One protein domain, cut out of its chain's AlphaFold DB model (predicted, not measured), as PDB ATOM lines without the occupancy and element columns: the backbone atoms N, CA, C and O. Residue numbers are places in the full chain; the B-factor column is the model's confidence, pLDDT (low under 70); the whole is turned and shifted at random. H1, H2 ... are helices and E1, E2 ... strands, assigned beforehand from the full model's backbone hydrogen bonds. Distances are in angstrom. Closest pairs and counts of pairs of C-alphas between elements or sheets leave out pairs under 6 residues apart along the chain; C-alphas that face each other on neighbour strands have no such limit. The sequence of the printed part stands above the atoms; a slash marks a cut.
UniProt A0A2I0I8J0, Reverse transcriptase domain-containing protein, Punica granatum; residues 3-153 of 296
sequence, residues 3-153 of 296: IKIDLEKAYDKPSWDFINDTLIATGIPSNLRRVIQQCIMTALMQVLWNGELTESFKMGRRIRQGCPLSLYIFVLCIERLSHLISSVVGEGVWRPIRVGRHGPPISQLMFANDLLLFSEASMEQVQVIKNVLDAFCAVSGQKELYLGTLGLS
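This is residues 3 to 153 of the 296 residues of the protein "Reverse transcriptase domain-containing protein" of Punica granatum (UniProt A0A2I0I8J0). A small twisted sheet of four strands has two long helices, H3 and H4, over one face, while its other face bears no named helix. H1, in the helical hairpin H1 and H2, packs across H3; near that end the loop of residues 44 to 58 reaches far out, and residues 97 to 106 form a smaller loop at the opposite end. The printed part has 151 residues with four named helices and four named strands, in the order E1 H1 H2 H3 E2 E3 H4 E4; the sheet, E2 E3 E1 E4, is antiparallel. The class is mixed, helices and strands; the whole is only just loose, close to compact, with a radius of gyration of the C-alphas of 18.3 A and spans of 60 by 41 by 24 A.

E1, residues 3 to 7, is an inner strand, antiparallel to its neighbours E4, residues 144 to 150, with N 145 and O 6 at 2.8 A, and E3, residues 114 to 118, with N 5 and O 115 at 2.8 A. E2, residues 108 to 111, forms a hairpin with E3, with N 109 and O 116 at 2.8 A. The sheet is twisted, its C-alphas up to 4.3 A off the best plane. H1, residues 16 to 25, is the hub, touching three helices. It forms a helical hairpin with H2, residues 30 to 41, at a shallow tilt of 20 degrees, opposite ways; the closest C-alphas, of Leu 23 and Arg 33, are 6.5 A apart. H3, residues 68 to 90, touches H1 with residues 73 to 80 alone, the closest C-alphas being those of Thr 22 and Cys 77, 6.4 A. H4, residues 123 to 140, touches H3 at a steep tilt of 40 degrees, opposite ways; the closest C-alphas, of Leu 81 and Phe 136, are 6.4 A apart. H3 and H4 are on the same face, two layers with the sheet; H3 lies over E2 at a height over the sheet of 9.6 A. E3, H4 and E4 form a split strand-helix-strand unit, two strands running the same way with E1 between them, and its crossover is right-handed. Every O i to N i+4 pair is within hydrogen-bond range in H1, H2 and H4, and 16 of 19 in H3.

E1 begins at C-alpha 3, (-9.833, -26.560, 39.136), and is 13.0 A long. H1 measures 14.2 A, H2 15.8 A, H3 33.8 A and H4 25.5 A. E2 measures 10.1 A, E3 13.3 A and E4 16.9 A, ending at C-alpha 150, (-8.172, -20.929, 38.354).

The C-alphas farthest apart, of Glu 52 and Arg 101, are 63.4 A apart. The printed part has no cut; the links H2 to H3 and H3 to E2 are long. The mean pLDDT of the printed part is 79.0, with 30 residues under 70, among them residues 144 to 153.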
ATOM      1  N   ILE A   3      -8.924 -26.544  37.991       85.50
ATOM      2  CA  ILE A   3      -9.833 -26.560  39.136       85.50
ATOM      3  C   ILE A   3      -9.055 -27.091  40.330       85.50
ATOM      4  O   ILE A   3      -8.476 -28.176  40.256       85.50
ATOM      5  N   LYS A   4      -9.039 -26.324  41.425       86.12
ATOM      6  CA  LYS A   4      -8.501 -26.798  42.700       86.12
ATOM      7  C   LYS A   4      -9.640 -27.366  43.542       86.12
ATOM      8  O   LYS A   4     -10.631 -26.679  43.795       86.12
ATOM      9  N   ILE A   5      -9.460 -28.597  44.002       84.44
ATOM     10  CA  ILE A   5     -10.389 -29.297  44.885       84.44
ATOM     11  C   ILE A   5      -9.657 -29.684  46.163       84.44
ATOM     12  O   ILE A   5      -8.527 -30.173  46.118       84.44
ATOM     13  N   ASP A   6     -10.322 -29.458  47.293       80.12
ATOM     14  CA  ASP A   6      -9.915 -29.976  48.595       80.12
ATOM     15  C   ASP A   6     -10.925 -31.016  49.066       80.12
ATOM     16  O   ASP A   6     -12.126 -30.909  48.806       80.12
ATOM     17  N   LEU A   7     -10.450 -32.036  49.766       79.12
ATOM     18  CA  LEU A   7     -11.313 -33.049  50.357       79.12
ATOM     19  C   LEU A   7     -11.607 -32.672  51.804       79.12
ATOM     20  O   LEU A   7     -10.722 -32.636  52.664       79.12
ATOM     21  N   GLU A   8     -12.884 -32.424  52.096       74.25
ATOM     22  CA  GLU A   8     -13.316 -31.970  53.410       74.25
ATOM     23  C   GLU A   8     -13.010 -33.052  54.453       74.25
ATOM     24  O   GLU A   8     -13.651 -34.103  54.477       74.25
ATOM     25  N   LYS A   9     -12.056 -32.780  55.352       71.25
ATOM     26  CA  LYS A   9     -11.595 -33.736  56.373       71.25
ATOM     27  C   LYS A   9     -11.209 -35.085  55.752       71.25
ATOM     28  O   LYS A   9     -11.708 -36.135  56.156       71.25
ATOM     29  N   ALA A  10     -10.292 -35.048  54.789       68.19
ATOM     30  CA  ALA A  10      -9.875 -36.184  53.968       68.19
ATOM     31  C   ALA A  10      -9.557 -37.488  54.740       68.19
ATOM     32  O   ALA A  10      -9.836 -38.584  54.253       68.19
ATOM     33  N   TYR A  11      -9.045 -37.395  55.972       70.56
ATOM     34  CA  TYR A  11      -8.746 -38.554  56.828       70.56
ATOM     35  C   TYR A  11      -9.949 -39.074  57.630       70.56
ATOM     36  O   TYR A  11      -9.928 -40.206  58.108       70.56
ATOM     37  N   ASP A  12     -11.008 -38.281  57.776       69.88
ATOM     38  CA  ASP A  12     -12.126 -38.545  58.688       69.88
ATOM     39  C   ASP A  12     -13.298 -39.241  58.002       69.88
ATOM     40  O   ASP A  12     -14.057 -39.967  58.643       69.88
ATOM     41  N   LYS A  13     -13.438 -39.022  56.695       73.38
ATOM     42  CA  LYS A  13     -14.609 -39.435  55.924       73.38
ATOM     43  C   LYS A  13     -14.560 -40.793  55.217       73.38
ATOM     44  O   LYS A  13     -15.651 -41.336  55.031       73.38
ATOM     45  N   PRO A  14     -13.406 -41.383  54.835       78.12
ATOM     46  CA  PRO A  14     -13.442 -42.618  54.067       78.12
ATOM     47  C   PRO A  14     -14.089 -43.744  54.881       78.12
ATOM     48  O   PRO A  14     -13.759 -43.947  56.057       78.12
ATOM     49  N   SER A  15     -15.018 -44.469  54.258       83.19
ATOM     50  CA  SER A  15     -15.649 -45.633  54.878       83.19
ATOM     51  C   SER A  15     -14.639 -46.774  55.030       83.19
ATOM     52  O   SER A  15     -13.731 -46.954  54.213       83.19
ATOM     53  N   TRP A  16     -14.772 -47.558  56.099       84.62
ATOM     54  CA  TRP A  16     -13.885 -48.701  56.325       84.62
ATOM     55  C   TRP A  16     -14.066 -49.796  55.275       84.62
ATOM     56  O   TRP A  16     -13.087 -50.455  54.925       84.62
ATOM     57  N   ASP A  17     -15.276 -49.936  54.733       85.44
ATOM     58  CA  ASP A  17     -15.568 -50.851  53.629       85.44
ATOM     59  C   ASP A  17     -14.820 -50.426  52.363       85.44
ATOM     60  O   ASP A  17     -14.095 -51.231  51.784       85.44
ATOM     61  N   PHE A  18     -14.854 -49.134  52.012       86.31
ATOM     62  CA  PHE A  18     -14.099 -48.604  50.877       86.31
ATOM     63  C   PHE A  18     -12.584 -48.787  51.036       86.31
ATOM     64  O   PHE A  18     -11.888 -49.153  50.084       86.31
ATOM     65  N   ILE A  19     -12.057 -48.552  52.243       86.75
ATOM     66  CA  ILE A  19     -10.645 -48.809  52.545       86.75
ATOM     67  C   ILE A  19     -10.344 -50.293  52.347       86.75
ATOM     68  O   ILE A  19      -9.375 -50.632  51.672       86.75
ATOM     69  N   ASN A  20     -11.165 -51.185  52.904       87.44
ATOM     70  CA  ASN A  20     -10.972 -52.621  52.766       87.44
ATOM     71  C   ASN A  20     -10.971 -53.051  51.297       87.44
ATOM     72  O   ASN A  20     -10.031 -53.728  50.884       87.44
ATOM     73  N   ASP A  21     -11.950 -52.602  50.514       88.25
ATOM     74  CA  ASP A  21     -12.068 -52.876  49.080       88.25
ATOM     75  C   ASP A  21     -10.852 -52.372  48.302       88.25
ATOM     76  O   ASP A  21     -10.307 -53.082  47.454       88.25
ATOM     77  N   THR A  22     -10.347 -51.189  48.654       88.12
ATOM     78  CA  THR A  22      -9.103 -50.648  48.096       88.12
ATOM     79  C   THR A  22      -7.912 -51.545  48.444       88.12
ATOM     80  O   THR A  22      -7.118 -51.895  47.573       88.12
ATOM     81  N   LEU A  23      -7.794 -52.012  49.689       85.50
ATOM     82  CA  LEU A  23      -6.743 -52.961  50.079       85.50
ATOM     83  C   LEU A  23      -6.876 -54.303  49.324       85.50
ATOM     84  O   LEU A  23      -5.869 -54.928  49.004       85.50
ATOM     85  N   ILE A  24      -8.096 -54.755  49.000       86.50
ATOM     86  CA  ILE A  24      -8.304 -55.949  48.161       86.50
ATOM     87  C   ILE A  24      -7.792 -55.698  46.742       86.50
ATOM     88  O   ILE A  24      -6.981 -56.476  46.241       86.50
ATOM     89  N   ALA A  25      -8.238 -54.607  46.118       83.56
ATOM     90  CA  ALA A  25      -7.902 -54.261  44.739       83.56
ATOM     91  C   ALA A  25      -6.392 -54.068  44.527       83.56
ATOM     92  O   ALA A  25      -5.866 -54.383  43.464       83.56
ATOM     93  N   THR A  26      -5.682 -53.603  45.554       80.00
ATOM     94  CA  THR A  26      -4.224 -53.403  45.521       80.00
ATOM     95  C   THR A  26      -3.408 -54.683  45.709       80.00
ATOM     96  O   THR A  26      -2.182 -54.646  45.632       80.00
ATOM     97  N   GLY A  27      -4.062 -55.825  45.940       80.94
ATOM     98  CA  GLY A  27      -3.389 -57.111  46.119       80.94
ATOM     99  C   GLY A  27      -2.724 -57.267  47.487       80.94
ATOM    100  O   GLY A  27      -1.844 -58.113  47.656       80.94
ATOM    101  N   ILE A  28      -3.131 -56.473  48.483       78.81
ATOM    102  CA  ILE A  28      -2.594 -56.600  49.834       78.81
ATOM    103  C   ILE A  28      -3.018 -57.953  50.438       78.81
ATOM    104  O   ILE A  28      -4.210 -58.279  50.458       78.81
ATOM    105  N   PRO A  29      -2.072 -58.747  50.987       79.75
ATOM    106  CA  PRO A  29      -2.386 -60.046  51.569       79.75
ATOM    107  C   PRO A  29      -3.450 -59.950  52.665       79.75
ATOM    108  O   PRO A  29      -3.371 -59.089  53.546       79.75
ATOM    109  N   SER A  30      -4.395 -60.893  52.675       78.06
ATOM    110  CA  SER A  30      -5.516 -60.954  53.630       78.06
ATOM    111  C   SER A  30      -5.080 -60.832  55.094       78.06
ATOM    112  O   SER A  30      -5.720 -60.142  55.884       78.06
ATOM    113  N   ASN A  31      -3.947 -61.447  55.440       73.56
ATOM    114  CA  ASN A  31      -3.353 -61.375  56.772       73.56
ATOM    115  C   ASN A  31      -3.042 -59.940  57.196       73.56
ATOM    116  O   ASN A  31      -3.321 -59.573  58.331       73.56
ATOM    117  N   LEU A  32      -2.467 -59.139  56.295       72.06
ATOM    118  CA  LEU A  32      -2.152 -57.746  56.575       72.06
ATOM    119  C   LEU A  32      -3.416 -56.896  56.572       72.06
ATOM    120  O   LEU A  32      -3.602 -56.097  57.480       72.06
ATOM    121  N   ARG A  33      -4.291 -57.088  55.584       81.75
ATOM    122  CA  ARG A  33      -5.558 -56.360  55.490       81.75
ATOM    123  C   ARG A  33      -6.362 -56.471  56.780       81.75
ATOM    124  O   ARG A  33      -6.825 -55.459  57.285       81.75
ATOM    125  N   ARG A  34      -6.432 -57.671  57.368       77.75
ATOM    126  CA  ARG A  34      -7.079 -57.889  58.668       77.75
ATOM    127  C   ARG A  34      -6.444 -57.050  59.770       77.75
ATOM    128  O   ARG A  34      -7.163 -56.492  60.583       77.75
ATOM    129  N   VAL A  35      -5.118 -56.957  59.806       73.62
ATOM    130  CA  VAL A  35      -4.434 -56.132  60.802       73.62
ATOM    131  C   VAL A  35      -4.743 -54.655  60.580       73.62
ATOM    132  O   VAL A  35      -5.163 -53.996  61.520       73.62
ATOM    133  N   ILE A  36      -4.634 -54.164  59.344       77.94
ATOM    134  CA  ILE A  36      -4.986 -52.783  58.996       77.94
ATOM    135  C   ILE A  36      -6.432 -52.477  59.418       77.94
ATOM    136  O   ILE A  36      -6.678 -51.473  60.080       77.94
ATOM    137  N   GLN A  37      -7.377 -53.369  59.109       77.12
ATOM    138  CA  GLN A  37      -8.768 -53.239  59.540       77.12
ATOM    139  C   GLN A  37      -8.892 -53.191  61.061       77.12
ATOM    140  O   GLN A  37      -9.559 -52.303  61.570       77.12
ATOM    141  N   GLN A  38      -8.225 -54.078  61.806       75.00
ATOM    142  CA  GLN A  38      -8.254 -54.027  63.269       75.00
ATOM    143  C   GLN A  38      -7.708 -52.692  63.790       75.00
ATOM    144  O   GLN A  38      -8.384 -52.053  64.585       75.00
ATOM    145  N   CYS A  39      -6.569 -52.206  63.282       73.44
ATOM    146  CA  CYS A  39      -5.994 -50.922  63.698       73.44
ATOM    147  C   CYS A  39      -6.961 -49.749  63.525       73.44
ATOM    148  O   CYS A  39      -6.987 -48.836  64.348       73.44
ATOM    149  N   ILE A  40      -7.725 -49.757  62.433       73.81
ATOM    150  CA  ILE A  40      -8.656 -48.681  62.107       73.81
ATOM    151  C   ILE A  40      -9.970 -48.851  62.892       73.81
ATOM    152  O   ILE A  40     -10.514 -47.868  63.390       73.81
ATOM    153  N   MET A  41     -10.458 -50.087  63.054       69.81
ATOM    154  CA  MET A  41     -11.762 -50.392  63.657       69.81
ATOM    155  C   MET A  41     -11.764 -50.391  65.188       69.81
ATOM    156  O   MET A  41     -12.783 -50.079  65.802       69.81
ATOM    157  N   THR A  42     -10.654 -50.761  65.832       66.69
ATOM    158  CA  THR A  42     -10.577 -50.853  67.302       66.69
ATOM    159  C   THR A  42     -10.225 -49.529  67.971       66.69
ATOM    160  O   THR A  42     -10.036 -49.492  69.186       66.69
ATOM    161  N   ALA A  43     -10.110 -48.441  67.204       65.25
ATOM    162  CA  ALA A  43      -9.810 -47.126  67.743       65.25
ATOM    163  C   ALA A  43     -10.980 -46.619  68.606       65.25
ATOM    164  O   ALA A  43     -12.070 -46.321  68.109       65.25
ATOM    165  N   LEU A  44     -10.729 -46.519  69.911       68.38
ATOM    166  CA  LEU A  44     -11.584 -45.815  70.861       68.38
ATOM    167  C   LEU A  44     -11.110 -44.368  70.971       68.38
ATOM    168  O   LEU A  44      -9.905 -44.111  71.001       68.38
ATOM    169  N   MET A  45     -12.054 -43.437  71.035       66.44
ATOM    170  CA  MET A  45     -11.781 -42.021  71.267       66.44
ATOM    171  C   MET A  45     -12.450 -41.562  72.552       66.44
ATOM    172  O   MET A  45     -13.516 -42.052  72.919       66.44
ATOM    173  N   GLN A  46     -11.805 -40.609  73.211       73.50
ATOM    174  CA  GLN A  46     -12.345 -39.850  74.329       73.50
ATOM    175  C   GLN A  46     -12.125 -38.377  74.012       73.50
ATOM    176  O   GLN A  46     -11.057 -37.993  73.532       73.50
ATOM    177  N   VAL A  47     -13.138 -37.554  74.250       75.94
ATOM    178  CA  VAL A  47     -13.010 -36.098  74.147       75.94
ATOM    179  C   VAL A  47     -12.553 -35.577  75.502       75.94
ATOM    180  O   VAL A  47     -13.189 -35.876  76.512       75.94
ATOM    181  N   LEU A  48     -11.468 -34.805  75.524       69.12
ATOM    182  CA  LEU A  48     -11.090 -34.009  76.688       69.12
ATOM    183  C   LEU A  48     -11.939 -32.734  76.680       69.12
ATOM    184  O   LEU A  48     -11.772 -31.883  75.807       69.12
ATOM    185  N   TRP A  49     -12.859 -32.617  77.629       69.62
ATOM    186  CA  TRP A  49     -13.764 -31.484  77.761       69.62
ATOM    187  C   TRP A  49     -13.556 -30.830  79.125       69.62
ATOM    188  O   TRP A  49     -13.681 -31.484  80.153       69.62
ATOM    189  N   ASN A  50     -13.201 -29.542  79.140       74.94
ATOM    190  CA  ASN A  50     -12.923 -28.781  80.368       74.94
ATOM    191  C   ASN A  50     -11.888 -29.431  81.313       74.94
ATOM    192  O   ASN A  50     -11.965 -29.271  82.525       74.94
ATOM    193  N   GLY A  51     -10.907 -30.154  80.762       73.06
ATOM    194  CA  GLY A  51      -9.870 -30.838  81.544       73.06
ATOM    195  C   GLY A  51     -10.249 -32.243  82.022       73.06
ATOM    196  O   GLY A  51      -9.388 -32.939  82.554       73.06
ATOM    197  N   GLU A  52     -11.477 -32.698  81.763       62.00
ATOM    198  CA  GLU A  52     -11.934 -34.050  82.089       62.00
ATOM    199  C   GLU A  52     -12.160 -34.886  80.824       62.00
ATOM    200  O   GLU A  52     -12.637 -34.401  79.795       62.00
ATOM    201  N   LEU A  53     -11.775 -36.161  80.874       69.31
ATOM    202  CA  LEU A  53     -12.004 -37.092  79.772       69.31
ATOM    203  C   LEU A  53     -13.442 -37.607  79.820       69.31
ATOM    204  O   LEU A  53     -13.897 -38.129  80.833       69.31
ATOM    205  N   THR A  54     -14.129 -37.511  78.690       81.25
ATOM    206  CA  THR A  54     -15.451 -38.116  78.485       81.25
ATOM    207  C   THR A  54     -15.373 -39.641  78.369       81.25
ATOM    208  O   THR A  54     -14.296 -40.238  78.242       81.25
ATOM    209  N   GLU A  55     -16.533 -40.298  78.391       77.38
ATOM    210  CA  GLU A  55     -16.638 -41.735  78.146       77.38
ATOM    211  C   GLU A  55     -16.068 -42.123  76.776       77.38
ATOM    212  O   GLU A  55     -16.192 -41.401  75.782       77.38
ATOM    213  N   SER A  56     -15.427 -43.291  76.715       75.12
ATOM    214  CA  SER A  56     -14.855 -43.785  75.467       75.12
ATOM    215  C   SER A  56     -15.943 -44.255  74.512       75.12
ATOM    216  O   SER A  56     -16.752 -45.110  74.873       75.12
ATOM    217  N   PHE A  57     -15.897 -43.793  73.268       74.38
ATOM    218  CA  PHE A  57     -16.787 -44.253  72.207       74.38
ATOM    219  C   PHE A  57     -15.998 -44.869  71.050       74.38
ATOM    220  O   PHE A  57     -14.832 -44.544  70.801       74.38
ATOM    221  N   LYS A  58     -16.644 -45.799  70.339       69.25
ATOM    222  CA  LYS A  58     -16.091 -46.407  69.126       69.25
ATOM    223  C   LYS A  58     -16.276 -45.462  67.952       69.25
ATOM    224  O   LYS A  58     -17.358 -44.917  67.743       69.25
ATOM    225  N   MET A  59     -15.227 -45.320  67.156       68.19
ATOM    226  CA  MET A  59     -15.332 -44.645  65.869       68.19
ATOM    227  C   MET A  59     -16.141 -45.517  64.901       68.19
ATOM    228  O   MET A  59     -16.054 -46.736  64.960       68.19
ATOM    229  N   GLY A  60     -16.954 -44.906  64.035       64.31
ATOM    230  CA  GLY A  60     -17.697 -45.632  62.987       64.31
ATOM    231  C   GLY A  60     -17.071 -45.521  61.593       64.31
ATOM    232  O   GLY A  60     -17.349 -46.328  60.715       64.31
ATOM    233  N   ARG A  61     -16.246 -44.492  61.388       69.94
ATOM    234  CA  ARG A  61     -15.476 -44.135  60.184       69.94
ATOM    235  C   ARG A  61     -14.254 -43.346  60.655       69.94
ATOM    236  O   ARG A  61     -14.271 -42.935  61.818       69.94
ATOM    237  N   ARG A  62     -13.270 -43.113  59.767       70.38
ATOM    238  CA  ARG A  62     -12.003 -42.358  59.965       70.38
ATOM    239  C   ARG A  62     -10.756 -43.229  59.968       70.38
ATOM    240  O   ARG A  62     -10.763 -44.361  60.444       70.38
ATOM    241  N   ILE A  63      -9.674 -42.631  59.486       70.75
ATOM    242  CA  ILE A  63      -8.295 -43.083  59.601       70.75
ATOM    243  C   ILE A  63      -7.600 -42.210  60.663       70.75
ATOM    244  O   ILE A  63      -7.753 -40.988  60.683       70.75
ATOM    245  N   ARG A  64      -6.838 -42.815  61.583       66.94
ATOM    246  CA  ARG A  64      -6.217 -42.095  62.709       66.94
ATOM    247  C   ARG A  64      -5.128 -41.126  62.227       66.94
ATOM    248  O   ARG A  64      -4.097 -41.564  61.719       66.94
ATOM    249  N   GLN A  65      -5.319 -39.823  62.416       60.22
ATOM    250  CA  GLN A  65      -4.271 -38.829  62.154       60.22
ATOM    251  C   GLN A  65      -3.073 -39.048  63.093       60.22
ATOM    252  O   GLN A  65      -3.249 -39.411  64.253       60.22
ATOM    253  N   GLY A  66      -1.855 -38.876  62.571       59.62
ATOM    254  CA  GLY A  66      -0.606 -39.101  63.313       59.62
ATOM    255  C   GLY A  66      -0.067 -40.537  63.268       59.62
ATOM    256  O   GLY A  66       1.044 -40.776  63.729       59.62
ATOM    257  N   CYS A  67      -0.792 -41.494  62.679       65.00
ATOM    258  CA  CYS A  67      -0.237 -42.817  62.389       65.00
ATOM    259  C   CYS A  67       0.440 -42.813  61.003       65.00
ATOM    260  O   CYS A  67      -0.214 -42.447  60.024       65.00
ATOM    261  N   PRO A  68       1.706 -43.260  60.875       65.75
ATOM    262  CA  PRO A  68       2.405 -43.309  59.587       65.75
ATOM    263  C   PRO A  68       1.650 -44.109  58.516       65.75
ATOM    264  O   PRO A  68       1.659 -43.749  57.343       65.75
ATOM    265  N   LEU A  69       0.938 -45.166  58.922       73.75
ATOM    266  CA  LEU A  69       0.155 -46.021  58.029       73.75
ATOM    267  C   LEU A  69      -1.032 -45.284  57.387       73.75
ATOM    268  O   LEU A  69      -1.410 -45.579  56.254       73.75
ATOM    269  N   SER A  70      -1.601 -44.312  58.097       76.50
ATOM    270  CA  SER A  70      -2.783 -43.566  57.663       76.50
ATOM    271  C   SER A  70      -2.549 -42.780  56.383       76.50
ATOM    272  O   SER A  70      -3.438 -42.721  55.535       76.50
ATOM    273  N   LEU A  71      -1.346 -42.219  56.224       76.81
ATOM    274  CA  LEU A  71      -0.952 -41.495  55.018       76.81
ATOM    275  C   LEU A  71      -0.929 -42.434  53.805       76.81
ATOM    276  O   LEU A  71      -1.502 -42.113  52.769       76.81
ATOM    277  N   TYR A  72      -0.341 -43.624  53.951       79.56
ATOM    278  CA  TYR A  72      -0.279 -44.610  52.869       79.56
ATOM    279  C   TYR A  72      -1.659 -45.130  52.477       79.56
ATOM    280  O   TYR A  72      -1.961 -45.217  51.290       79.56
ATOM    281  N   ILE A  73      -2.517 -45.440  53.454       81.44
ATOM    282  CA  ILE A  73      -3.892 -45.874  53.174       81.44
ATOM    283  C   ILE A  73      -4.641 -44.785  52.409       81.44
ATOM    284  O   ILE A  73      -5.322 -45.076  51.429       81.44
ATOM    285  N   PHE A  74      -4.492 -43.528  52.826       81.69
ATOM    286  CA  PHE A  74      -5.140 -42.412  52.159       81.69
ATOM    287  C   PHE A  74      -4.646 -42.226  50.714       81.69
ATOM    288  O   PHE A  74      -5.463 -42.054  49.813       81.69
ATOM    289  N   VAL A  75      -3.340 -42.359  50.464       82.31
ATOM    290  CA  VAL A  75      -2.783 -42.339  49.099       82.31
ATOM    291  C   VAL A  75      -3.394 -43.447  48.233       82.31
ATOM    292  O   VAL A  75      -3.825 -43.169  47.117       82.31
ATOM    293  N   LEU A  76      -3.523 -44.675  48.755       84.69
ATOM    294  CA  LEU A  76      -4.167 -45.777  48.021       84.69
ATOM    295  C   LEU A  76      -5.642 -45.481  47.698       84.69
ATOM    296  O   LEU A  76      -6.124 -45.846  46.626       84.69
ATOM    297  N   CYS A  77      -6.353 -44.814  48.611       85.94
ATOM    298  CA  CYS A  77      -7.735 -44.381  48.409       85.94
ATOM    299  C   CYS A  77      -7.854 -43.324  47.301       85.94
ATOM    300  O   CYS A  77      -8.730 -43.441  46.447       85.94
ATOM    301  N   ILE A  78      -6.977 -42.315  47.282       85.38
ATOM    302  CA  ILE A  78      -6.967 -41.271  46.240       85.38
ATOM    303  C   ILE A  78      -6.527 -41.821  44.884       85.38
ATOM    304  O   ILE A  78      -7.021 -41.390  43.846       85.38
ATOM    305  N   GLU A  79      -5.687 -42.852  44.859       85.50
ATOM    306  CA  GLU A  79      -5.316 -43.519  43.612       85.50
ATOM    307  C   GLU A  79      -6.530 -44.142  42.896       85.50
ATOM    308  O   GLU A  79      -6.570 -44.181  41.668       85.50
ATOM    309  N   ARG A  80      -7.584 -44.538  43.627       86.94
ATOM    310  CA  ARG A  80      -8.859 -44.968  43.020       86.94
ATOM    311  C   ARG A  80      -9.529 -43.844  42.222       86.94
ATOM    312  O   ARG A  80     -10.068 -44.124  41.155       86.94
ATOM    313  N   LEU A  81      -9.472 -42.601  42.705       88.00
ATOM    314  CA  LEU A  81      -9.961 -41.433  41.962       88.00
ATOM    315  C   LEU A  81      -9.122 -41.205  40.698       88.00
ATOM    316  O   LEU A  81      -9.681 -40.977  39.628       88.00
ATOM    317  N   SER A  82      -7.799 -41.352  40.800       88.06
ATOM    318  CA  SER A  82      -6.892 -41.255  39.649       88.06
ATOM    319  C   SER A  82      -7.242 -42.268  38.552       88.06
ATOM    320  O   SER A  82      -7.316 -41.901  37.379       88.06
ATOM    321  N   HIS A  83      -7.552 -43.516  38.931       88.00
ATOM    322  CA  HIS A  83      -8.003 -44.559  38.000       88.00
ATOM    323  C   HIS A  83      -9.346 -44.235  37.339       88.00
ATOM    324  O   HIS A  83      -9.486 -44.436  36.134       88.00
ATOM    325  N   LEU A  84     -10.315 -43.706  38.095       88.81
ATOM    326  CA  LEU A  84     -11.597 -43.264  37.533       88.81
ATOM    327  C   LEU A  84     -11.391 -42.167  36.483       88.81
ATOM    328  O   LEU A  84     -11.903 -42.278  35.372       88.81
ATOM    329  N   ILE A  85     -10.583 -41.151  36.794       90.06
ATOM    330  CA  ILE A  85     -10.273 -40.066  35.853       90.06
ATOM    331  C   ILE A  85      -9.541 -40.615  34.622       90.06
ATOM    332  O   ILE A  85      -9.895 -40.268  33.499       90.06
ATOM    333  N   SER A  86      -8.559 -41.507  34.796       89.69
ATOM    334  CA  SER A  86      -7.853 -42.133  33.672       89.69
ATOM    335  C   SER A  86      -8.780 -42.932  32.751       89.69
ATOM    336  O   SER A  86      -8.593 -42.867  31.537       89.69
ATOM    337  N   SER A  87      -9.785 -43.634  33.289       89.56
ATOM    338  CA  SER A  87     -10.789 -44.346  32.481       89.56
ATOM    339  C   SER A  87     -11.582 -43.378  31.606       89.56
ATOM    340  O   SER A  87     -11.620 -43.525  30.388       89.56
ATOM    341  N   VAL A  88     -12.130 -42.322  32.213       90.69
ATOM    342  CA  VAL A  88     -12.983 -41.336  31.526       90.69
ATOM    343  C   VAL A  88     -12.189 -40.502  30.509       90.69
ATOM    344  O   VAL A  88     -12.719 -40.103  29.470       90.69
ATOM    345  N   VAL A  89     -10.898 -40.265  30.766       91.69
ATOM    346  CA  VAL A  89      -9.972 -39.668  29.788       91.69
ATOM    347  C   VAL A  89      -9.701 -40.627  28.624       91.69
ATOM    348  O   VAL A  89      -9.678 -40.192  27.475       91.69
ATOM    349  N   GLY A  90      -9.510 -41.922  28.895       89.31
ATOM    350  CA  GLY A  90      -9.299 -42.949  27.869       89.31
ATOM    351  C   GLY A  90     -10.507 -43.146  26.948       89.31
ATOM    352  O   GLY A  90     -10.339 -43.388  25.757       89.31
ATOM    353  N   GLU A  91     -11.713 -42.965  27.482       91.75
ATOM    354  CA  GLU A  91     -12.975 -42.962  26.731       91.75
ATOM    355  C   GLU A  91     -13.180 -41.681  25.896       91.75
ATOM    356  O   GLU A  91     -14.094 -41.611  25.078       91.75
ATOM    357  N   GLY A  92     -12.342 -40.654  26.085       90.06
ATOM    358  CA  GLY A  92     -12.440 -39.368  25.385       90.06
ATOM    359  C   GLY A  92     -13.535 -38.435  25.913       90.06
ATOM    360  O   GLY A  92     -13.741 -37.357  25.350       90.06
ATOM    361  N   VAL A  93     -14.218 -38.814  26.997       93.00
ATOM    362  CA  VAL A  93     -15.285 -38.023  27.631       93.00
ATOM    363  C   VAL A  93     -14.686 -36.838  28.397       93.00
ATOM    364  O   VAL A  93     -15.137 -35.700  28.254       93.00
ATOM    365  N   TRP A  94     -13.623 -37.086  29.168       93.38
ATOM    366  CA  TRP A  94     -12.834 -36.032  29.806       93.38
ATOM    367  C   TRP A  94     -11.696 -35.619  28.881       93.38
ATOM    368  O   TRP A  94     -10.834 -36.424  28.532       93.38
ATOM    369  N   ARG A  95     -11.652 -34.335  28.525       92.94
ATOM    370  CA  ARG A  95     -10.657 -33.756  27.619       92.94
ATOM    371  C   ARG A  95      -9.534 -33.086  28.415       92.94
ATOM    372  O   ARG A  95      -9.744 -31.986  28.927       92.94
ATOM    373  N   PRO A  96      -8.360 -33.726  28.559       91.81
ATOM    374  CA  PRO A  96      -7.232 -33.189  29.322       91.81
ATOM    375  C   PRO A  96      -6.554 -32.013  28.608       91.81
ATOM    376  O   PRO A  96      -6.712 -31.818  27.403       91.81
ATOM    377  N   ILE A  97      -5.730 -31.262  29.339       88.69
ATOM    378  CA  ILE A  97      -4.913 -30.183  28.765       88.69
ATOM    379  C   ILE A  97      -3.596 -30.760  28.240       88.69
ATOM    380  O   ILE A  97      -3.024 -31.663  28.842       88.69
ATOM    381  N   ARG A  98      -3.076 -30.224  27.133       84.50
ATOM    382  CA  ARG A  98      -1.724 -30.532  26.641       84.50
ATOM    383  C   ARG A  98      -0.823 -29.316  26.774       84.50
ATOM    384  O   ARG A  98      -1.180 -28.227  26.331       84.50
ATOM    385  N   VAL A  99       0.363 -29.518  27.338       80.81
ATOM    386  CA  VAL A  99       1.405 -28.487  27.391       80.81
ATOM    387  C   VAL A  99       2.274 -28.633  26.139       80.81
ATOM    388  O   VAL A  99       3.183 -29.455  26.088       80.81
ATOM    389  N   GLY A 100       1.949 -27.869  25.094       78.50
ATOM    390  CA  GLY A 100       2.633 -27.911  23.793       78.50
ATOM    391  C   GLY A 100       2.023 -28.895  22.783       78.50
ATOM    392  O   GLY A 100       1.224 -29.765  23.127       78.50
ATOM    393  N   ARG A 101       2.405 -28.764  21.499       76.81
ATOM    394  CA  ARG A 101       1.803 -29.521  20.374       76.81
ATOM    395  C   ARG A 101       1.978 -31.043  20.483       76.81
ATOM    396  O   ARG A 101       1.112 -31.788  20.033       76.81
ATOM    397  N   HIS A 102       3.065 -31.490  21.110       82.31
ATOM    398  CA  HIS A 102       3.398 -32.907  21.312       82.31
ATOM    399  C   HIS A 102       3.534 -33.285  22.795       82.31
ATOM    400  O   HIS A 102       4.095 -34.330  23.116       82.31
ATOM    401  N   GLY A 103       3.047 -32.434  23.703       76.56
ATOM    402  CA  GLY A 103       3.098 -32.710  25.134       76.56
ATOM    403  C   GLY A 103       2.134 -33.827  25.545       76.56
ATOM    404  O   GLY A 103       1.090 -34.008  24.902       76.56
ATOM    405  N   PRO A 104       2.447 -34.569  26.622       82.81
ATOM    406  CA  PRO A 104       1.517 -35.537  27.177       82.81
ATOM    407  C   PRO A 104       0.242 -34.831  27.670       82.81
ATOM    408  O   PRO A 104       0.308 -33.696  28.153       82.81
ATOM    409  N   PRO A 105      -0.930 -35.477  27.549       84.38
ATOM    410  CA  PRO A 105      -2.148 -34.969  28.157       84.38
ATOM    411  C   PRO A 105      -2.042 -35.011  29.686       84.38
ATOM    412  O   PRO A 105      -1.700 -36.038  30.266       84.38
ATOM    413  N   ILE A 106      -2.381 -33.900  30.331       87.25
ATOM    414  CA  ILE A 106      -2.436 -33.736  31.781       87.25
ATOM    415  C   ILE A 106      -3.901 -33.518  32.162       87.25
ATOM    416  O   ILE A 106      -4.513 -32.523  31.767       87.25
ATOM    417  N   SER A 107      -4.473 -34.464  32.907       88.06
ATOM    418  CA  SER A 107      -5.835 -34.380  33.458       88.06
ATOM    419  C   SER A 107      -5.856 -34.030  34.943       88.06
ATOM    420  O   SER A 107      -6.828 -33.455  35.425       88.06
ATOM    421  N   GLN A 108      -4.805 -34.390  35.681       88.56
ATOM    422  CA  GLN A 108      -4.806 -34.358  37.140       88.56
ATOM    423  C   GLN A 108      -3.392 -34.272  37.718       88.56
ATOM    424  O   GLN A 108      -2.457 -34.880  37.198       88.56
ATOM    425  N   LEU A 109      -3.263 -33.561  38.832       86.94
ATOM    426  CA  LEU A 109      -2.108 -33.551  39.718       86.94
ATOM    427  C   LEU A 109      -2.634 -33.692  41.150       86.94
ATOM    428  O   LEU A 109      -3.436 -32.879  41.600       86.94
ATOM    429  N   MET A 110      -2.214 -34.744  41.846       83.81
ATOM    430  CA  MET A 110      -2.729 -35.088  43.171       83.81
ATOM    431  C   MET A 110      -1.577 -35.119  44.167       83.81
ATOM    432  O   MET A 110      -0.613 -35.861  43.972       83.81
ATOM    433  N   PHE A 111      -1.680 -34.334  45.236       77.81
ATOM    434  CA  PHE A 111      -0.716 -34.348  46.329       77.81
ATOM    435  C   PHE A 111      -1.444 -34.441  47.663       77.81
ATOM    436  O   PHE A 111      -1.974 -33.455  48.169       77.81
ATOM    437  N   ALA A 112      -1.465 -35.646  48.236       72.44
ATOM    438  CA  ALA A 112      -2.256 -35.948  49.423       72.44
ATOM    439  C   ALA A 112      -3.698 -35.420  49.272       72.44
ATOM    440  O   ALA A 112      -4.464 -35.980  48.489       72.44
ATOM    441  N   ASN A 113      -4.064 -34.377  50.020       72.56
ATOM    442  CA  ASN A 113      -5.420 -33.830  50.055       72.56
ATOM    443  C   ASN A 113      -5.684 -32.777  48.968       72.56
ATOM    444  O   ASN A 113      -6.843 -32.477  48.697       72.56
ATOM    445  N   ASP A 114      -4.638 -32.219  48.355       80.12
ATOM    446  CA  ASP A 114      -4.767 -31.204  47.314       80.12
ATOM    447  C   ASP A 114      -4.898 -31.876  45.941       80.12
ATOM    448  O   ASP A 114      -3.979 -32.549  45.458       80.12
ATOM    449  N   LEU A 115      -6.045 -31.667  45.293       85.81
ATOM    450  CA  LEU A 115      -6.325 -32.154  43.947       85.81
ATOM    451  C   LEU A 115      -6.373 -30.968  42.979       85.81
ATOM    452  O   LEU A 115      -7.162 -30.037  43.142       85.81
ATOM    453  N   LEU A 116      -5.539 -31.007  41.946       88.62
ATOM    454  CA  LEU A 116      -5.576 -30.073  40.826       88.62
ATOM    455  C   LEU A 116      -6.033 -30.820  39.580       88.62
ATOM    456  O   LEU A 116      -5.357 -31.731  39.106       88.62
ATOM    457  N   LEU A 117      -7.187 -30.431  39.053       90.25
ATOM    458  CA  LEU A 117      -7.804 -31.043  37.884       90.25
ATOM    459  C   LEU A 117      -7.681 -30.119  36.680       90.25
ATOM    460  O   LEU A 117      -7.835 -28.902  36.790       90.25
ATOM    461  N   PHE A 118      -7.423 -30.711  35.522       89.69
ATOM    462  CA  PHE A 118      -7.186 -30.015  34.269       89.69
ATOM    463  C   PHE A 118      -8.104 -30.570  33.188       89.69
ATOM    464  O   PHE A 118      -8.143 -31.776  32.927       89.69
ATOM    465  N   SER A 119      -8.817 -29.675  32.515       91.12
ATOM    466  CA  SER A 119      -9.606 -30.037  31.340       91.12
ATOM    467  C   SER A 119      -9.759 -28.870  30.370       91.12
ATOM    468  O   SER A 119      -9.412 -27.723  30.678       91.12
ATOM    469  N   GLU A 120     -10.322 -29.141  29.195       89.50
ATOM    470  CA  GLU A 120     -10.824 -28.100  28.297       89.50
ATOM    471  C   GLU A 120     -11.815 -27.178  29.039       89.50
ATOM    472  O   GLU A 120     -12.564 -27.613  29.918       89.50
ATOM    473  N   ALA A 121     -11.765 -25.877  28.738       88.50
ATOM    474  CA  ALA A 121     -12.593 -24.863  29.385       88.50
ATOM    475  C   ALA A 121     -14.008 -24.841  28.778       88.50
ATOM    476  O   ALA A 121     -14.329 -23.969  27.975       88.50
ATOM    477  N   SER A 122     -14.851 -25.803  29.159       87.94
ATOM    478  CA  SER A 122     -16.261 -25.844  28.764       87.94
ATOM    479  C   SER A 122     -17.160 -26.274  29.925       87.94
ATOM    480  O   SER A 122     -16.738 -27.013  30.815       87.94
ATOM    481  N   MET A 123     -18.423 -25.832  29.911       88.25
ATOM    482  CA  MET A 123     -19.409 -26.239  30.926       88.25
ATOM    483  C   MET A 123     -19.718 -27.739  30.870       88.25
ATOM    484  O   MET A 123     -19.972 -28.356  31.900       88.25
ATOM    485  N   GLU A 124     -19.630 -28.341  29.682       91.38
ATOM    486  CA  GLU A 124     -19.728 -29.790  29.504       91.38
ATOM    487  C   GLU A 124     -18.632 -30.512  30.300       91.38
ATOM    488  O   GLU A 124     -18.919 -31.441  31.053       91.38
ATOM    489  N   GLN A 125     -17.385 -30.038  30.217       91.75
ATOM    490  CA  GLN A 125     -16.268 -30.624  30.960       91.75
ATOM    491  C   GLN A 125     -16.396 -30.415  32.471       91.75
ATOM    492  O   GLN A 125     -16.093 -31.331  33.228       91.75
ATOM    493  N   VAL A 126     -16.909 -29.267  32.930       89.19
ATOM    494  CA  VAL A 126     -17.228 -29.064  34.359       89.19
ATOM    495  C   VAL A 126     -18.213 -30.130  34.848       89.19
ATOM    496  O   VAL A 126     -18.016 -30.705  35.919       89.19
ATOM    497  N   GLN A 127     -19.246 -30.436  34.059       89.56
ATOM    498  CA  GLN A 127     -20.230 -31.454  34.424       89.56
ATOM    499  C   GLN A 127     -19.623 -32.862  34.445       89.56
ATOM    500  O   GLN A 127     -19.925 -33.636  35.351       89.56
ATOM    501  N   VAL A 128     -18.741 -33.189  33.495       92.00
ATOM    502  CA  VAL A 128     -17.995 -34.460  33.497       92.00
ATOM    503  C   VAL A 128     -17.160 -34.594  34.770       92.00
ATOM    504  O   VAL A 128     -17.252 -35.614  35.450       92.00
ATOM    505  N   ILE A 129     -16.398 -33.556  35.126       90.75
ATOM    506  CA  ILE A 129     -15.574 -33.534  36.341       90.75
ATOM    507  C   ILE A 129     -16.440 -33.779  37.577       90.75
ATOM    508  O   ILE A 129     -16.142 -34.673  38.369       90.75
ATOM    509  N   LYS A 130     -17.545 -33.036  37.701       89.31
ATOM    510  CA  LYS A 130     -18.491 -33.184  38.806       89.31
ATOM    511  C   LYS A 130     -19.047 -34.606  38.900       89.31
ATOM    512  O   LYS A 130     -19.034 -35.186  39.975       89.31
ATOM    513  N   ASN A 131     -19.464 -35.203  37.783       91.12
ATOM    514  CA  ASN A 131     -20.003 -36.566  37.774       91.12
ATOM    515  C   ASN A 131     -18.976 -37.603  38.260       91.12
ATOM    516  O   ASN A 131     -19.331 -38.534  38.982       91.12
ATOM    517  N   VAL A 132     -17.704 -37.452  37.873       90.50
ATOM    518  CA  VAL A 132     -16.620 -38.343  38.320       90.50
ATOM    519  C   VAL A 132     -16.385 -38.210  39.822       90.50
ATOM    520  O   VAL A 132     -16.220 -39.216  40.516       90.50
ATOM    521  N   LEU A 133     -16.397 -36.981  40.332       89.19
ATOM    522  CA  LEU A 133     -16.209 -36.709  41.751       89.19
ATOM    523  C   LEU A 133     -17.398 -37.187  42.585       89.19
ATOM    524  O   LEU A 133     -17.188 -37.866  43.585       89.19
ATOM    525  N   ASP A 134     -18.629 -36.945  42.132       88.50
ATOM    526  CA  ASP A 134     -19.854 -37.440  42.763       88.50
ATOM    527  C   ASP A 134     -19.844 -38.976  42.846       88.50
ATOM    528  O   ASP A 134     -20.125 -39.546  43.904       88.50
ATOM    529  N   ALA A 135     -19.443 -39.661  41.769       88.25
ATOM    530  CA  ALA A 135     -19.299 -41.116  41.760       88.25
ATOM    531  C   ALA A 135     -18.241 -41.597  42.769       88.25
ATOM    532  O   ALA A 135     -18.467 -42.560  43.505       88.25
ATOM    533  N   PHE A 136     -17.096 -40.913  42.853       88.50
ATOM    534  CA  PHE A 136     -16.064 -41.232  43.837       88.50
ATOM    535  C   PHE A 136     -16.533 -40.975  45.277       88.50
ATOM    536  O   PHE A 136     -16.326 -41.819  46.153       88.50
ATOM    537  N   CYS A 137     -17.181 -39.841  45.541       86.44
ATOM    538  CA  CYS A 137     -17.733 -39.473  46.842       86.44
ATOM    539  C   CYS A 137     -18.810 -40.461  47.305       86.44
ATOM    540  O   CYS A 137     -18.795 -40.876  48.465       86.44
ATOM    541  N   ALA A 138     -19.683 -40.908  46.398       85.12
ATOM    542  CA  ALA A 138     -20.725 -41.889  46.693       85.12
ATOM    543  C   ALA A 138     -20.150 -43.230  47.182       85.12
ATOM    544  O   ALA A 138     -20.687 -43.827  48.113       85.12
ATOM    545  N   VAL A 139     -19.042 -43.687  46.590       84.31
ATOM    546  CA  VAL A 139     -18.414 -44.972  46.946       84.31
ATOM    547  C   VAL A 139     -17.480 -44.838  48.154       84.31
ATOM    548  O   VAL A 139     -17.449 -45.706  49.024       84.31
ATOM    549  N   SER A 140     -16.712 -43.750  48.234       82.94
ATOM    550  CA  SER A 140     -15.722 -43.550  49.300       82.94
ATOM    551  C   SER A 140     -16.318 -43.025  50.608       82.94
ATOM    552  O   SER A 140     -15.708 -43.186  51.667       82.94
ATOM    553  N   GLY A 141     -17.491 -42.385  50.558       79.75
ATOM    554  CA  GLY A 141     -18.052 -41.616  51.670       79.75
ATOM    555  C   GLY A 141     -17.367 -40.261  51.890       79.75
ATOM    556  O   GLY A 141     -17.676 -39.573  52.865       79.75
ATOM    557  N   GLN A 142     -16.437 -39.872  51.010       75.69
ATOM    558  CA  GLN A 142     -15.804 -38.556  51.021       75.69
ATOM    559  C   GLN A 142     -16.790 -37.464  50.627       75.69
ATOM    560  O   GLN A 142     -17.777 -37.701  49.936       75.69
ATOM    561  N   LYS A 143     -16.469 -36.235  51.019       73.31
ATOM    562  CA  LYS A 143     -17.157 -35.045  50.531       73.31
ATOM    563  C   LYS A 143     -16.113 -34.049  50.064       73.31
ATOM    564  O   LYS A 143     -15.198 -33.719  50.817       73.31
ATOM    565  N   GLU A 144     -16.257 -33.598  48.834       66.56
ATOM    566  CA  GLU A 144     -15.408 -32.565  48.263       66.56
ATOM    567  C   GLU A 144     -15.807 -31.160  48.732       66.56
ATOM    568  O   GLU A 144     -16.969 -30.888  49.049       66.56
ATOM    569  N   LEU A 145     -14.820 -30.268  48.776       59.19
ATOM    570  CA  LEU A 145     -14.978 -28.837  48.968       59.19
ATOM    571  C   LEU A 145     -14.375 -28.121  47.754       59.19
ATOM    572  O   LEU A 145     -13.171 -28.186  47.492       59.19
ATOM    573  N   TYR A 146     -15.229 -27.431  47.001       62.97
ATOM    574  CA  TYR A 146     -14.803 -26.659  45.841       62.97
ATOM    575  C   TYR A 146     -14.056 -25.398  46.292       62.97
ATOM    576  O   TYR A 146     -14.647 -24.540  46.947       62.97
ATOM    577  N   LEU A 147     -12.770 -25.278  45.945       56.97
ATOM    578  CA  LEU A 147     -11.936 -24.133  46.340       56.97
ATOM    579  C   LEU A 147     -11.854 -23.032  45.270       56.97
ATOM    580  O   LEU A 147     -11.529 -21.897  45.609       56.97
ATOM    581  N   GLY A 148     -12.160 -23.326  44.003       56.88
ATOM    582  CA  GLY A 148     -12.236 -22.319  42.940       56.88
ATOM    583  C   GLY A 148     -11.777 -22.807  41.562       56.88
ATOM    584  O   GLY A 148     -11.040 -23.787  41.434       56.88
ATOM    585  N   THR A 149     -12.194 -22.079  40.519       56.50
ATOM    586  CA  THR A 149     -11.660 -22.214  39.154       56.50
ATOM    587  C   THR A 149     -10.493 -21.249  39.000       56.50
ATOM    588  O   THR A 149     -10.685 -20.035  39.061       56.50
ATOM    589  N   LEU A 150      -9.289 -21.764  38.771       55.78
ATOM    590  CA  LEU A 150      -8.172 -20.929  38.354       55.78
ATOM    591  C   LEU A 150      -8.304 -20.734  36.838       55.78
ATOM    592  O   LEU A 150      -8.066 -21.636  36.030       55.78
ATOM    593  N   GLY A 151      -8.774 -19.552  36.440       41.62
ATOM    594  CA  GLY A 151      -8.666 -19.112  35.056       41.62
ATOM    595  C   GLY A 151      -7.188 -18.915  34.748       41.62
ATOM    596  O   GLY A 151      -6.545 -18.080  35.375       41.62
ATOM    597  N   LEU A 152      -6.636 -19.691  33.815       36.78
ATOM    598  CA  LEU A 152      -5.350 -19.349  33.213       36.78
ATOM    599  C   LEU A 152      -5.592 -18.107  32.342       36.78
ATOM    600  O   LEU A 152      -5.861 -18.241  31.151       36.78
ATOM    601  N   SER A 153      -5.590 -16.914  32.946       28.89
ATOM    602  CA  SER A 153      -5.308 -15.701  32.183       28.89
ATOM    603  C   SER A 153      -3.841 -15.754  31.776       28.89
ATOM    604  O   SER A 153      -3.000 -16.249  32.532       28.89
TER     605      SER A 153